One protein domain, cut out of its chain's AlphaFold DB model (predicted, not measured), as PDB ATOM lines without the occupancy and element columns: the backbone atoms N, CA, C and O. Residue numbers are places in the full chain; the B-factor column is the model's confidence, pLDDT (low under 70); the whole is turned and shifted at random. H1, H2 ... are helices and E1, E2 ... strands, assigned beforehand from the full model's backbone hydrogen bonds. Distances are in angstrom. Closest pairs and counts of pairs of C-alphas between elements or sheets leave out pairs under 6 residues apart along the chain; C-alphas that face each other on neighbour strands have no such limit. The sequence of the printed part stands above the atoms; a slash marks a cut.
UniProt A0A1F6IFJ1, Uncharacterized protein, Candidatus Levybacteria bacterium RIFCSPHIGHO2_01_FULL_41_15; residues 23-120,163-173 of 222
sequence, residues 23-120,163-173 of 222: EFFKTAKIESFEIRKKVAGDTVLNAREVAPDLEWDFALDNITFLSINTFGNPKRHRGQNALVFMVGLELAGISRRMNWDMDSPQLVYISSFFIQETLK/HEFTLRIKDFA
ATOM      1  N   GLU A  23     -44.244  10.058  21.649       91.06
ATOM      2  CA  GLU A  23     -45.390  10.113  22.565       91.06
ATOM      3  C   GLU A  23     -44.958  10.055  24.033       91.06
ATOM      4  O   GLU A  23     -45.517  10.755  24.879       91.06
ATOM      5  N   PHE A  24     -43.905   9.294  24.341       90.69
ATOM      6  CA  PHE A  24     -43.374   9.196  25.698       90.69
ATOM      7  C   PHE A  24     -42.883  10.556  26.221       90.69
ATOM      8  O   PHE A  24     -43.044  10.867  27.403       90.69
ATOM      9  N   PHE A  25     -42.344  11.417  25.353       90.56
ATOM     10  CA  PHE A  25     -41.860  12.738  25.757       90.56
ATOM     11  C   PHE A  25     -42.976  13.765  25.980       90.56
ATOM     12  O   PHE A  25     -42.714  14.812  26.577       90.56
ATOM     13  N   LYS A  26     -44.215  13.500  25.543       87.19
ATOM     14  CA  LYS A  26     -45.354  14.404  25.789       87.19
ATOM     15  C   LYS A  26     -45.762  14.421  27.259       87.19
ATOM     16  O   LYS A  26     -46.153  15.467  27.767       87.19
ATOM     17  N   THR A  27     -45.626  13.289  27.943       86.06
ATOM     18  CA  THR A  27     -45.981  13.134  29.362       86.06
ATOM     19  C   THR A  27     -44.766  13.122  30.288       86.06
ATOM     20  O   THR A  27     -44.908  13.320  31.493       86.06
ATOM     21  N   ALA A  28     -43.562  12.893  29.758       84.94
ATOM     22  CA  ALA A  28     -42.345  12.849  30.557       84.94
ATOM     23  C   ALA A  28     -41.776  14.245  30.876       84.94
ATOM     24  O   ALA A  28     -41.770  15.160  30.048       84.94
ATOM     25  N   LYS A  29     -41.180  14.392  32.067       90.62
ATOM     26  CA  LYS A  29     -40.345  15.552  32.410       90.62
ATOM     27  C   LYS A  29     -39.002  15.437  31.681       90.62
ATOM     28  O   LYS A  29     -38.051  14.869  32.218       90.62
ATOM     29  N   ILE A  30     -38.933  15.978  30.460       88.62
ATOM     30  CA  ILE A  30     -37.755  15.887  29.572       88.62
ATOM     31  C   ILE A  30     -36.469  16.448  30.193       88.62
ATOM     32  O   ILE A  30     -35.369  16.033  29.850       88.62
ATOM     33  N   GLU A  31     -36.602  17.351  31.163       88.25
ATOM     34  CA  GLU A  31     -35.468  17.906  31.895       88.25
ATOM     35  C   GLU A  31     -34.868  16.942  32.918       88.25
ATOM     36  O   GLU A  31     -33.758  17.188  33.389       88.25
ATOM     37  N   SER A  32     -35.566  15.864  33.272       92.88
ATOM     38  CA  SER A  32     -35.077  14.921  34.271       92.88
ATOM     39  C   SER A  32     -33.901  14.098  33.741       92.88
ATOM     40  O   SER A  32     -33.838  13.745  32.562       92.88
ATOM     41  N   PHE A  33     -32.969  13.783  34.639       90.75
ATOM     42  CA  PHE A  33     -31.750  13.052  34.306       90.75
ATOM     43  C   PHE A  33     -32.038  11.682  33.676       90.75
ATOM     44  O   PHE A  33     -31.390  11.320  32.700       90.75
ATOM     45  N   GLU A  34     -33.050  10.959  34.165       93.62
ATOM     46  CA  GLU A  34     -33.426   9.641  33.635       93.62
ATOM     47  C   GLU A  34     -33.888   9.699  32.175       93.62
ATOM     48  O   GLU A  34     -33.490   8.860  31.367       93.62
ATOM     49  N   ILE A  35     -34.666  10.722  31.801       94.00
ATOM     50  CA  ILE A  35     -35.077  10.894  30.401       94.00
ATOM     51  C   ILE A  35     -33.865  11.202  29.529       94.00
ATOM     52  O   ILE A  35     -33.672  10.557  28.500       94.00
ATOM     53  N   ARG A  36     -33.010  12.134  29.959       95.00
ATOM     54  CA  ARG A  36     -31.790  12.476  29.216       95.00
ATOM     55  C   ARG A  36     -30.849  11.277  29.078       95.00
ATOM     56  O   ARG A  36     -30.235  11.107  28.032       95.00
ATOM     57  N   LYS A  37     -30.757  10.424  30.103       95.94
ATOM     58  CA  LYS A  37     -29.970   9.183  30.081       95.94
ATOM     59  C   LYS A  37     -30.506   8.187  29.062       95.94
ATOM     60  O   LYS A  37     -29.713   7.593  28.329       95.94
ATOM     61  N   LYS A  38     -31.831   8.038  28.993       95.56
ATOM     62  CA  LYS A  38     -32.492   7.202  27.990       95.56
ATOM     63  C   LYS A  38     -32.208   7.709  26.576       95.56
ATOM     64  O   LYS A  38     -31.723   6.948  25.749       95.56
ATOM     65  N   VAL A  39     -32.394   9.008  26.347       97.12
ATOM     66  CA  VAL A  39     -32.121   9.654  25.054       97.12
ATOM     67  C   VAL A  39     -30.655   9.528  24.658       97.12
ATOM     68  O   VAL A  39     -30.373   9.173  23.526       97.12
ATOM     69  N   ALA A  40     -29.716   9.732  25.584       97.31
ATOM     70  CA  ALA A  40     -28.295   9.530  25.311       97.31
ATOM     71  C   ALA A  40     -27.977   8.081  24.903       97.31
ATOM     72  O   ALA A  40     -27.112   7.860  24.062       97.31
ATOM     73  N   GLY A  41     -28.676   7.096  25.480       97.19
ATOM     74  CA  GLY A  41     -28.581   5.700  25.048       97.19
ATOM     75  C   GLY A  41     -29.083   5.511  23.620       97.19
ATOM     76  O   GLY A  41     -28.371   4.949  22.792       97.19
ATOM     77  N   ASP A  42     -30.257   6.062  23.312       97.38
ATOM     78  CA  ASP A  42     -30.836   6.040  21.966       97.38
ATOM     79  C   ASP A  42     -29.922   6.730  20.934       97.38
ATOM     80  O   ASP A  42     -29.744   6.219  19.832       97.38
ATOM     81  N   THR A  43     -29.271   7.841  21.300       97.56
ATOM     82  CA  THR A  43     -28.283   8.550  20.467       97.56
ATOM     83  C   THR A  43     -27.082   7.670  20.127       97.56
ATOM     84  O   THR A  43     -26.671   7.625  18.969       97.56
ATOM     85  N   VAL A  44     -26.533   6.940  21.106       96.94
ATOM     86  CA  VAL A  44     -25.424   6.002  20.867       96.94
ATOM     87  C   VAL A  44     -25.873   4.838  19.988       96.94
ATOM     88  O   VAL A  44     -25.149   4.464  19.072       96.94
ATOM     89  N   LEU A  45     -27.063   4.283  20.232       96.00
ATOM     90  CA  LEU A  45     -27.612   3.206  19.404       96.00
ATOM     91  C   LEU A  45     -27.819   3.654  17.954       96.00
ATOM     92  O   LEU A  45     -27.414   2.941  17.047       96.00
ATOM     93  N   ASN A  46     -28.372   4.850  17.734       96.56
ATOM     94  CA  ASN A  46     -28.536   5.427  16.397       96.56
ATOM     95  C   ASN A  46     -27.205   5.495  15.643       96.56
ATOM     96  O   ASN A  46     -27.107   5.038  14.509       96.56
ATOM     97  N   ALA A  47     -26.176   6.035  16.295       96.06
ATOM     98  CA  ALA A  47     -24.854   6.171  15.703       96.06
ATOM     99  C   ALA A  47     -24.216   4.803  15.402       96.06
ATOM    100  O   ALA A  47     -23.686   4.597  14.310       96.06
ATOM    101  N   ARG A  48     -24.351   3.841  16.328       95.94
ATOM    102  CA  ARG A  48     -23.889   2.455  16.153       95.94
ATOM    103  C   ARG A  48     -24.559   1.748  14.986       95.94
ATOM    104  O   ARG A  48     -23.886   1.029  14.268       95.94
ATOM    105  N   GLU A  49     -25.853   1.948  14.773       93.75
ATOM    106  CA  GLU A  49     -26.552   1.317  13.651       93.75
ATOM    107  C   GLU A  49     -26.133   1.915  12.296       93.75
ATOM    108  O   GLU A  49     -26.080   1.189  11.305       93.75
ATOM    109  N   VAL A  50     -25.763   3.205  12.253       95.38
ATOM    110  CA  VAL A  50     -25.237   3.855  11.036       95.38
ATOM    111  C   VAL A  50     -23.848   3.328  10.658       95.38
ATOM    112  O   VAL A  50     -23.529   3.244   9.473       95.38
ATOM    113  N   ALA A  51     -23.015   2.975  11.641       95.50
ATOM    114  CA  ALA A  51     -21.652   2.497  11.409       95.50
ATOM    115  C   ALA A  51     -21.264   1.373  12.393       95.50
ATOM    116  O   ALA A  51     -20.459   1.598  13.300       95.50
ATOM    117  N   PRO A  52     -21.853   0.170  12.265       93.94
ATOM    118  CA  PRO A  52     -21.749  -0.894  13.273       93.94
ATOM    119  C   PRO A  52     -20.352  -1.510  13.391       93.94
ATOM    120  O   PRO A  52     -20.045  -2.146  14.395       93.94
ATOM    121  N   ASP A  53     -19.525  -1.322  12.371       94.44
ATOM    122  CA  ASP A  53     -18.177  -1.860  12.211       94.44
ATOM    123  C   ASP A  53     -17.077  -0.997  12.850       94.44
ATOM    124  O   ASP A  53     -15.944  -1.456  12.976       94.44
ATOM    125  N   LEU A  54     -17.388   0.231  13.275       95.94
ATOM    126  CA  LEU A  54     -16.395   1.127  13.871       95.94
ATOM    127  C   LEU A  54     -16.108   0.811  15.348       95.94
ATOM    128  O   LEU A  54     -16.944   0.276  16.079       95.94
ATOM    129  N   GLU A  55     -14.926   1.215  15.825       95.00
ATOM    130  CA  GLU A  55     -14.476   1.032  17.213       95.00
ATOM    131  C   GLU A  55     -15.218   1.956  18.203       95.00
ATOM    132  O   GLU A  55     -14.688   2.945  18.714       95.00
ATOM    133  N   TRP A  56     -16.482   1.647  18.491       95.19
ATOM    134  CA  TRP A  56     -17.350   2.508  19.298       95.19
ATOM    135  C   TRP A  56     -16.881   2.739  20.727       95.19
ATOM    136  O   TRP A  56     -17.114   3.819  21.264       95.19
ATOM    137  N   ASP A  57     -16.245   1.756  21.353       95.94
ATOM    138  CA  ASP A  57     -15.760   1.917  22.724       95.94
ATOM    139  C   ASP A  57     -14.628   2.958  22.773       95.94
ATOM    140  O   ASP A  57     -14.652   3.855  23.616       95.94
ATOM    141  N   PHE A  58     -13.727   2.946  21.780       96.25
ATOM    142  CA  PHE A  58     -12.701   3.980  21.606       96.25
ATOM    143  C   PHE A  58     -13.315   5.369  21.372       96.25
ATOM    144  O   PHE A  58     -12.886   6.354  21.981       96.25
ATOM    145  N   ALA A  59     -14.332   5.465  20.511       96.25
ATOM    146  CA  ALA A  59     -15.004   6.732  20.241       96.25
ATOM    147  C   ALA A  59     -15.689   7.289  21.498       96.25
ATOM    148  O   ALA A  59     -15.480   8.446  21.864       96.25
ATOM    149  N   LEU A  60     -16.461   6.464  22.212       96.38
ATOM    150  CA  LEU A  60     -17.173   6.883  23.421       96.38
ATOM    151  C   LEU A  60     -16.216   7.323  24.537       96.38
ATOM    152  O   LEU A  60     -16.504   8.308  25.220       96.38
ATOM    153  N   ASP A  61     -15.061   6.677  24.689       95.56
ATOM    154  CA  ASP A  61     -14.037   7.093  25.657       95.56
ATOM    155  C   ASP A  61     -13.470   8.497  25.384       95.56
ATOM    156  O   ASP A  61     -12.995   9.175  26.305       95.56
ATOM    157  N   ASN A  62     -13.569   8.963  24.136       96.56
ATOM    158  CA  ASN A  62     -13.120  10.281  23.699       96.56
ATOM    159  C   ASN A  62     -14.216  11.357  23.716       96.56
ATOM    160  O   ASN A  62     -13.901  12.540  23.579       96.56
ATOM    161  N   ILE A  63     -15.475  10.995  23.971       96.81
ATOM    162  CA  ILE A  63     -16.546  11.963  24.223       96.81
ATOM    163  C   ILE A  63     -16.476  12.388  25.688       96.81
ATOM    164  O   ILE A  63     -16.713  11.587  26.595       96.81
ATOM    165  N   THR A  64     -16.163  13.659  25.943       93.94
ATOM    166  CA  THR A  64     -16.015  14.177  27.310       93.94
ATOM    167  C   THR A  64     -16.772  15.480  27.510       93.94
ATOM    168  O   THR A  64     -16.737  16.349  26.648       93.94
ATOM    169  N   PHE A  65     -17.390  15.642  28.680       92.44
ATOM    170  CA  PHE A  65     -18.073  16.876  29.069       92.44
ATOM    171  C   PHE A  65     -17.621  17.317  30.459       92.44
ATOM    172  O   PHE A  65     -17.562  16.502  31.385       92.44
ATOM    173  N   LEU A  66     -17.309  18.601  30.626       89.81
ATOM    174  CA  LEU A  66     -16.969  19.180  31.921       89.81
ATOM    175  C   LEU A  66     -18.166  19.966  32.455       89.81
ATOM    176  O   LEU A  66     -18.480  21.045  31.968       89.81
ATOM    177  N   SER A  67     -18.822  19.422  33.474       86.88
ATOM    178  CA  SER A  67     -19.893  20.116  34.195       86.88
ATOM    179  C   SER A  67     -19.354  20.806  35.444       86.88
ATOM    180  O   SER A  67     -18.331  20.389  35.988       86.88
ATOM    181  N   ILE A  68     -20.086  21.790  35.955       83.56
ATOM    182  CA  ILE A  68     -19.886  22.348  37.296       83.56
ATOM    183  C   ILE A  68     -21.009  21.801  38.178       83.56
ATOM    184  O   ILE A  68     -22.183  21.912  37.823       83.56
ATOM    185  N   ASN A  69     -20.669  21.153  39.293       80.25
ATOM    186  CA  ASN A  69     -21.686  20.666  40.224       80.25
ATOM    187  C   ASN A  69     -22.259  21.810  41.084       80.25
ATOM    188  O   ASN A  69     -21.773  22.938  41.057       80.25
ATOM    189  N   THR A  70     -23.280  21.517  41.890       77.88
ATOM    190  CA  THR A  70     -23.931  22.492  42.788       77.88
ATOM    191  C   THR A  70     -22.989  23.159  43.793       77.88
ATOM    192  O   THR A  70     -23.327  24.207  44.326       77.88
ATOM    193  N   PHE A  71     -21.810  22.583  44.038       81.25
ATOM    194  CA  PHE A  71     -20.790  23.121  44.940       81.25
ATOM    195  C   PHE A  71     -19.690  23.901  44.203       81.25
ATOM    196  O   PHE A  71     -18.658  24.198  44.794       81.25
ATOM    197  N   GLY A  72     -19.861  24.185  42.908       84.12
ATOM    198  CA  GLY A  72     -18.855  24.874  42.096       84.12
ATOM    199  C   GLY A  72     -17.670  23.995  41.680       84.12
ATOM    200  O   GLY A  72     -16.761  24.476  41.009       84.12
ATOM    201  N   ASN A  73     -17.667  22.705  42.034       87.06
ATOM    202  CA  ASN A  73     -16.561  21.812  41.709       87.06
ATOM    203  C   ASN A  73     -16.717  21.256  40.286       87.06
ATOM    204  O   ASN A  73     -17.784  20.721  39.947       87.06
ATOM    205  N   PRO A  74     -15.663  21.325  39.453       89.38
ATOM    206  CA  PRO A  74     -15.688  20.742  38.123       89.38
ATOM    207  C   PRO A  74     -15.799  19.217  38.216       89.38
ATOM    208  O   PRO A  74     -15.022  18.552  38.902       89.38
ATOM    209  N   LYS A  75     -16.760  18.644  37.491       90.94
ATOM    210  CA  LYS A  75     -16.944  17.199  37.341       90.94
ATOM    211  C   LYS A  75     -16.882  16.830  35.867       90.94
ATOM    212  O   LYS A  75     -17.703  17.290  35.072       90.94
ATOM    213  N   ARG A  76     -15.918  15.973  35.523       90.88
ATOM    214  CA  ARG A  76     -15.752  15.420  34.177       90.88
ATOM    215  C   ARG A  76     -16.640  14.189  33.998       90.88
ATOM    216  O   ARG A  76     -16.604  13.271  34.813       90.88
ATOM    217  N   HIS A  77     -17.378  14.163  32.898       93.31
ATOM    218  CA  HIS A  77     -18.166  13.032  32.414       93.31
ATOM    219  C   HIS A  77     -17.538  12.484  31.133       93.31
ATOM    220  O   HIS A  77     -16.834  13.214  30.431       93.31
ATOM    221  N   ARG A  78     -17.781  11.204  30.838       94.00
ATOM    222  CA  ARG A  78     -17.274  10.516  29.641       94.00
ATOM    223  C   ARG A  78     -18.354   9.659  28.982       94.00
ATOM    224  O   ARG A  78     -19.298   9.250  29.665       94.00
ATOM    225  N   GLY A  79     -18.199   9.390  27.686       94.44
ATOM    226  CA  GLY A  79     -19.064   8.509  26.904       94.44
ATOM    227  C   GLY A  79     -20.535   8.890  26.989       94.44
ATOM    228  O   GLY A  79     -20.893  10.069  26.965       94.44
ATOM    229  N   GLN A  80     -21.401   7.890  27.156       94.06
ATOM    230  CA  GLN A  80     -22.844   8.114  27.251       94.06
ATOM    231  C   GLN A  80     -23.216   9.098  28.371       94.06
ATOM    232  O   GLN A  80     -24.106   9.919  28.176       94.06
ATOM    233  N   ASN A  81     -22.512   9.086  29.511       93.81
ATOM    234  CA  ASN A  81     -22.770  10.037  30.597       93.81
ATOM    235  C   ASN A  81     -22.474  11.485  30.189       93.81
ATOM    236  O   ASN A  81     -23.168  12.381  30.653       93.81
ATOM    237  N   ALA A  82     -21.480  11.727  29.331       96.00
ATOM    238  CA  ALA A  82     -21.251  13.058  28.772       96.00
ATOM    239  C   ALA A  82     -22.415  13.470  27.856       96.00
ATOM    240  O   ALA A  82     -22.959  14.560  28.021       96.00
ATOM    241  N   LEU A  83     -22.881  12.564  26.988       96.56
ATOM    242  CA  LEU A  83     -24.014  12.808  26.084       96.56
ATOM    243  C   LEU A  83     -25.316  13.170  26.819       96.56
ATOM    244  O   LEU A  83     -26.083  13.995  26.323       96.56
ATOM    245  N   VAL A  84     -25.541  12.635  28.029       95.75
ATOM    246  CA  VAL A  84     -26.687  13.020  28.882       95.75
ATOM    247  C   VAL A  84     -26.753  14.533  29.096       95.75
ATOM    248  O   VAL A  84     -27.841  15.112  29.087       95.75
ATOM    249  N   PHE A  85     -25.599  15.169  29.296       93.38
ATOM    250  CA  PHE A  85     -25.507  16.607  29.537       93.38
ATOM    251  C   PHE A  85     -25.378  17.416  28.254       93.38
ATOM    252  O   PHE A  85     -25.853  18.544  28.223       93.38
ATOM    253  N   MET A  86     -24.732  16.854  27.233       94.94
ATOM    254  CA  MET A  86     -24.445  17.577  25.998       94.94
ATOM    255  C   MET A  86     -25.653  17.682  25.061       94.94
ATOM    256  O   MET A  86     -25.779  18.694  24.384       94.94
ATOM    257  N   VAL A  87     -26.502  16.646  24.983       95.88
ATOM    258  CA  VAL A  87     -27.537  16.574  23.929       95.88
ATOM    259  C   VAL A  87     -28.859  15.920  24.351       95.88
ATOM    260  O   VAL A  87     -29.855  15.969  23.623       95.88
ATOM    261  N   GLY A  88     -28.904  15.270  25.519       95.31
ATOM    262  CA  GLY A  88     -30.071  14.482  25.930       95.31
ATOM    263  C   GLY A  88     -31.362  15.300  26.069       95.31
ATOM    264  O   GLY A  88     -32.444  14.800  25.764       95.31
ATOM    265  N   LEU A  89     -31.272  16.559  26.510       94.69
ATOM    266  CA  LEU A  89     -32.440  17.440  26.634       94.69
ATOM    267  C   LEU A  89     -32.899  17.946  25.261       94.69
ATOM    268  O   LEU A  89     -34.095  18.043  24.980       94.69
ATOM    269  N   GLU A  90     -31.934  18.266  24.412       95.25
ATOM    270  CA  GLU A  90     -32.086  18.840  23.087       95.25
ATOM    271  C   GLU A  90     -32.848  17.872  22.185       95.25
ATOM    272  O   GLU A  90     -33.884  18.245  21.630       95.25
ATOM    273  N   LEU A  91     -32.401  16.614  22.114       96.88
ATOM    274  CA  LEU A  91     -33.039  15.586  21.290       96.88
ATOM    275  C   LEU A  91     -34.414  15.177  21.817       96.88
ATOM    276  O   LEU A  91     -35.333  15.043  21.012       96.88
ATOM    277  N   ALA A  92     -34.611  15.083  23.140       95.94
ATOM    278  CA  ALA A  92     -35.955  14.907  23.705       95.94
ATOM    279  C   ALA A  92     -36.892  16.048  23.281       95.94
ATOM    280  O   ALA A  92     -38.045  15.824  22.911       95.94
ATOM    281  N   GLY A  93     -36.399  17.289  23.328       95.19
ATOM    282  CA  GLY A  93     -37.149  18.473  22.926       95.19
ATOM    283  C   GLY A  93     -37.509  18.479  21.440       95.19
ATOM    284  O   GLY A  93     -38.644  18.824  21.102       95.19
ATOM    285  N   ILE A  94     -36.571  18.088  20.572       96.75
ATOM    286  CA  ILE A  94     -36.779  17.970  19.121       96.75
ATOM    287  C   ILE A  94     -37.784  16.855  18.829       96.75
ATOM    288  O   ILE A  94     -38.808  17.128  18.208       96.75
ATOM    289  N   SER A  95     -37.548  15.643  19.343       96.44
ATOM    290  CA  SER A  95     -38.441  14.485  19.196       96.44
ATOM    291  C   SER A  95     -39.878  14.826  19.586       96.44
ATOM    292  O   SER A  95     -40.806  14.644  18.794       96.44
ATOM    293  N   ARG A  96     -40.057  15.424  20.771       95.25
ATOM    294  CA  ARG A  96     -41.369  15.829  21.283       95.25
ATOM    295  C   ARG A  96     -42.073  16.838  20.378       95.25
ATOM    296  O   ARG A  96     -43.276  16.725  20.175       95.25
ATOM    297  N   ARG A  97     -41.357  17.860  19.895       94.56
ATOM    298  CA  ARG A  97     -41.947  18.946  19.089       94.56
ATOM    299  C   ARG A  97     -42.252  18.509  17.660       94.56
ATOM    300  O   ARG A  97     -43.274  18.919  17.129       94.56
ATOM    301  N   MET A  98     -41.385  17.692  17.069       96.12
ATOM    302  CA  MET A  98     -41.532  17.224  15.690       96.12
ATOM    303  C   MET A  98     -42.404  15.978  15.558       96.12
ATOM    304  O   MET A  98     -42.733  15.580  14.445       96.12
ATOM    305  N   ASN A  99     -42.772  15.362  16.684       95.44
ATOM    306  CA  ASN A  99     -43.418  14.058  16.723       95.44
ATOM    307  C   ASN A  99     -42.609  12.980  15.977       95.44
ATOM    308  O   ASN A  99     -43.153  12.184  15.218       95.44
ATOM    309  N   TRP A 100     -41.292  13.000  16.179       95.44
ATOM    310  CA  TRP A 100     -40.357  12.042  15.598       95.44
ATOM    311  C   TRP A 100     -39.894  11.069  16.669       95.44
ATOM    312  O   TRP A 100     -39.315  11.501  17.666       95.44
ATOM    313  N   ASP A 101     -40.131   9.779  16.469       95.44
ATOM    314  CA  ASP A 101     -39.559   8.735  17.320       95.44
ATOM    315  C   ASP A 101     -38.032   8.779  17.247       95.44
ATOM    316  O   ASP A 101     -37.470   9.176  16.226       95.44
ATOM    317  N   MET A 102     -37.338   8.384  18.319       95.81
ATOM    318  CA  MET A 102     -35.868   8.421  18.356       95.81
ATOM    319  C   MET A 102     -35.203   7.545  17.281       95.81
ATOM    320  O   MET A 102     -34.018   7.736  17.012       95.81
ATOM    321  N   ASP A 103     -35.943   6.620  16.665       94.12
ATOM    322  CA  ASP A 103     -35.533   5.809  15.518       94.12
ATOM    323  C   ASP A 103     -35.971   6.378  14.150       94.12
ATOM    324  O   ASP A 103     -35.746   5.745  13.120       94.12
ATOM    325  N   SER A 104     -36.544   7.583  14.089       95.06
ATOM    326  CA  SER A 104     -36.823   8.238  12.809       95.06
ATOM    327  C   SER A 104     -35.521   8.545  12.054       95.06
ATOM    328  O   SER A 104     -34.519   8.902  12.685       95.06
ATOM    329  N   PRO A 105     -35.505   8.500  10.705       95.69
ATOM    330  CA  PRO A 105     -34.312   8.836   9.928       95.69
ATOM    331  C   PRO A 105     -33.703  10.195  10.287       95.69
ATOM    332  O   PRO A 105     -32.483  10.347  10.325       95.69
ATOM    333  N   GLN A 106     -34.543  11.181  10.613       97.50
ATOM    334  CA  GLN A 106     -34.100  12.501  11.049       97.50
ATOM    335  C   GLN A 106     -33.331  12.425  12.366       97.50
ATOM    336  O   GLN A 106     -32.243  12.985  12.462       97.50
ATOM    337  N   LEU A 107     -33.864  11.737  13.383       97.69
ATOM    338  CA  LEU A 107     -33.199  11.646  14.684       97.69
ATOM    339  C   LEU A 107     -31.992  10.711  14.667       97.69
ATOM    340  O   LEU A 107     -31.020  11.000  15.369       97.69
ATOM    341  N   VAL A 108     -31.987   9.673  13.826       97.88
ATOM    342  CA  VAL A 108     -30.797   8.849  13.562       97.88
ATOM    343  C   VAL A 108     -29.676   9.706  12.974       97.88
ATOM    344  O   VAL A 108     -28.552   9.696  13.486       97.88
ATOM    345  N   TYR A 109     -29.991  10.512  11.957       97.94
ATOM    346  CA  TYR A 109     -29.028  11.408  11.324       97.94
ATOM    347  C   TYR A 109     -28.522  12.496  12.278       97.94
ATOM    348  O   TYR A 109     -27.311  12.656  12.417       97.94
ATOM    349  N   ILE A 110     -29.419  13.191  12.992       98.38
ATOM    350  CA  ILE A 110     -29.041  14.227  13.968       98.38
ATOM    351  C   ILE A 110     -28.134  13.637  15.057       98.38
ATOM    352  O   ILE A 110     -27.103  14.221  15.383       98.38
ATOM    353  N   SER A 111     -28.499  12.473  15.606       98.25
ATOM    354  CA  SER A 111     -27.720  11.786  16.648       98.25
ATOM    355  C   SER A 111     -26.309  11.442  16.167       98.25
ATOM    356  O   SER A 111     -25.328  11.701  16.866       98.25
ATOM    357  N   SER A 112     -26.213  10.882  14.961       98.06
ATOM    358  CA  SER A 112     -24.945  10.451  14.369       98.06
ATOM    359  C   SER A 112     -24.050  11.642  14.040       98.06
ATOM    360  O   SER A 112     -22.873  11.645  14.397       98.06
ATOM    361  N   PHE A 113     -24.621  12.689  13.438       98.19
ATOM    362  CA  PHE A 113     -23.908  13.926  13.138       98.19
ATOM    363  C   PHE A 113     -23.400  14.613  14.411       98.19
ATOM    364  O   PHE A 113     -22.240  15.006  14.472       98.19
ATOM    365  N   PHE A 114     -24.225  14.688  15.459       98.38
ATOM    366  CA  PHE A 114     -23.822  15.270  16.739       98.38
ATOM    367  C   PHE A 114     -22.608  14.555  17.353       98.38
ATOM    368  O   PHE A 114     -21.647  15.205  17.775       98.38
ATOM    369  N   ILE A 115     -22.629  13.216  17.390       98.25
ATOM    370  CA  ILE A 115     -21.495  12.423  17.891       98.25
ATOM    371  C   ILE A 115     -20.258  12.652  17.020       98.25
ATOM    372  O   ILE A 115     -19.169  12.862  17.551       98.25
ATOM    373  N   GLN A 116     -20.420  12.645  15.696       97.94
ATOM    374  CA  GLN A 116     -19.327  12.883  14.764       97.94
ATOM    375  C   GLN A 116     -18.685  14.258  15.000       97.94
ATOM    376  O   GLN A 116     -17.457  14.342  15.049       97.94
ATOM    377  N   GLU A 117     -19.462  15.336  15.131       97.62
ATOM    378  CA  GLU A 117     -18.915  16.686  15.343       97.62
ATOM    379  C   GLU A 117     -18.243  16.807  16.715       97.62
ATOM    380  O   GLU A 117     -17.134  17.324  16.805       97.62
ATOM    381  N   THR A 118     -18.818  16.198  17.756       97.69
ATOM    382  CA  THR A 118     -18.183  16.125  19.083       97.69
ATOM    383  C   THR A 118     -16.800  15.455  19.025       97.69
ATOM    384  O   THR A 118     -15.854  15.882  19.690       97.69
ATOM    385  N   LEU A 119     -16.658  14.391  18.229       97.75
ATOM    386  CA  LEU A 119     -15.382  13.695  18.046       97.75
ATOM    387  C   LEU A 119     -14.396  14.497  17.186       97.75
ATOM    388  O   LEU A 119     -13.199  14.473  17.478       97.75
ATOM    389  N   LYS A 120     -14.874  15.245  16.182       97.31
ATOM    390  CA  LYS A 120     -14.034  16.179  15.417       97.31
ATOM    391  C   LYS A 120     -13.497  17.299  16.300       97.31
ATOM    392  O   LYS A 120     -12.290  17.500  16.318       97.31
ATOM    393  N   HIS A 163     -13.516  10.220   9.705       98.00
ATOM    394  CA  HIS A 163     -13.566  10.108   8.255       98.00
ATOM    395  C   HIS A 163     -14.556   9.020   7.835       98.00
ATOM    396  O   HIS A 163     -15.545   9.330   7.167       98.00
ATOM    397  N   GLU A 164     -14.354   7.791   8.312       98.19
ATOM    398  CA  GLU A 164     -15.234   6.658   8.017       98.19
ATOM    399  C   GLU A 164     -16.666   6.935   8.471       98.19
ATOM    400  O   GLU A 164     -17.621   6.784   7.705       98.19
ATOM    401  N   PHE A 165     -16.839   7.456   9.688       98.25
ATOM    402  CA  PHE A 165     -18.166   7.755  10.206       98.25
ATOM    403  C   PHE A 165     -18.877   8.841   9.385       98.25
ATOM    404  O   PHE A 165     -20.073   8.727   9.115       98.25
ATOM    405  N   THR A 166     -18.149   9.849   8.889       98.12
ATOM    406  CA  THR A 166     -18.701  10.858   7.967       98.12
ATOM    407  C   THR A 166     -19.196  10.220   6.667       98.12
ATOM    408  O   THR A 166     -20.252  10.609   6.163       98.12
ATOM    409  N   LEU A 167     -18.461   9.252   6.108       98.12
ATOM    410  CA  LEU A 167     -18.881   8.537   4.898       98.12
ATOM    411  C   LEU A 167     -20.168   7.738   5.147       98.12
ATOM    412  O   LEU A 167     -21.104   7.837   4.353       98.12
ATOM    413  N   ARG A 168     -20.258   7.031   6.280       97.88
ATOM    414  CA  ARG A 168     -21.456   6.273   6.682       97.88
ATOM    415  C   ARG A 168     -22.673   7.175   6.908       97.88
ATOM    416  O   ARG A 168     -23.758   6.867   6.431       97.88
ATOM    417  N   ILE A 169     -22.493   8.328   7.557       97.69
ATOM    418  CA  ILE A 169     -23.563   9.322   7.752       97.69
ATOM    419  C   ILE A 169     -24.061   9.873   6.409       97.69
ATOM    420  O   ILE A 169     -25.268  10.040   6.225       97.69
ATOM    421  N   LYS A 170     -23.157  10.149   5.460       97.25
ATOM    422  CA  LYS A 170     -23.525  10.624   4.116       97.25
ATOM    423  C   LYS A 170     -24.290   9.567   3.321       97.25
ATOM    424  O   LYS A 170     -25.286   9.905   2.690       97.25
ATOM    425  N   ASP A 171     -23.843   8.314   3.368       96.19
ATOM    426  CA  ASP A 171     -24.534   7.181   2.740       96.19
ATOM    427  C   ASP A 171     -25.912   6.934   3.376       96.19
ATOM    428  O   ASP A 171     -26.894   6.719   2.673       96.19
ATOM    429  N   PHE A 172     -26.029   7.063   4.698       95.94
ATOM    430  CA  PHE A 172     -27.324   7.019   5.371       95.94
ATOM    431  C   PHE A 172     -28.245   8.152   4.888       95.94
ATOM    432  O   PHE A 172     -29.380   7.910   4.476       95.94
ATOM    433  N   ALA A 173     -27.763   9.396   4.890       96.62
ATOM    434  CA  ALA A 173     -28.566  10.546   4.484       96.62
ATOM    435  C   ALA A 173     -29.054  10.442   3.031       96.62
ATOM    436  O   ALA A 173     -30.206  10.766   2.760       96.62
TER     437      ALA A 173
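AT A GLANCE: This is residues 23 to 120 and 163 to 173 of the 222 residues of an uncharacterized protein of Candidatus Levybacteria bacterium RIFCSPHIGHO2_01_FULL_41_15 (UniProt A0A1F6IFJ1). This is a flat slab of crossed helices: the long helix H2 runs through its middle, H6 crosses H2 at about a right angle, and H7 lies side by side with H6. H5 starts at H2 and leads away to H1 at its far end, while H4 packs on H2 and the hairpin of strands E1 and E2 lies beside H4 at one corner of the slab. The 109 printed residues hold seven named helices and two named strands, in the order H1 H2 H3 E1 E2 H4 H5 H6 H7; the sheet E1 - E2 is antiparallel and the class is mostly helix. The whole is compact, with a radius of gyration of the C-alphas of 14.1 A and spans of 44 by 32 by 16 A.

HOW THE PARTS SIT: Start at H1, residues 23 to 27, which touches H5, residues 88 to 98; their closest C-alphas, Phe 25 and Arg 96, are 5.5 A apart. Next comes the hub, H2, residues 33 to 50, which with its residues 35 to 40 alone touches H5, about perpendicular at 79 degrees, closest at the C-alphas of Arg 36 and Gly 88, 4.2 A. With residues 43 to 50 alone H2 touches H6, residues 105 to 120, about perpendicular at 90 degrees; the closest C-alphas are Ala 47 and Ser 112, 4.5 A. H3, residues 56 to 62, touches H4, residues 79 to 86, closest at the C-alphas of Leu 60 and Gly 79, 4.3 A. Look then at the hairpin of E1, residues 64 to 68, and E2, residues 74 to 78: N 67 and O 75 are 2.9 A apart and N 75 and O 67 2.8 A, within hydrogen-bond range. H4 touches H2 at a steep tilt of 60 degrees, opposite ways; the closest C-alphas are Arg 36 and Val 84, 5.1 A. H7, residues 163 to 173, touches H6 at a shallow tilt of 16 degrees, opposite ways, closest at the C-alphas of Ser 112 and Ile 169, 6.9 A. Every O i to N i+4 pair is within hydrogen-bond range in H2, H3, H5, H6 and H7; H4 has 3 of 4, and H1 has 0 of 1 beside 1 of 2 O i to N i+3 pairs.

IN THESE COORDINATES: Find C-alpha 23 at (-45.390, 10.113, 22.565), where H1 begins. H2 runs 25.9 A from C-alpha 33 at (-31.750, 13.052, 34.306), and H6 runs 22.3 A. H5 measures 15.6 A and H7 15.5 A, ending at C-alpha 173 at (-28.566, 10.546, 4.484).

THE WHOLE: The two C-alphas farthest apart, Phe 71 and Asp 171, are 45.3 A apart. Residues 121 to 162 are not printed, and C-alphas 120 and 163 are 9.4 A apart across this cut. Of the links that are printed whole, none is long. No printed residue is under 70 in pLDDT.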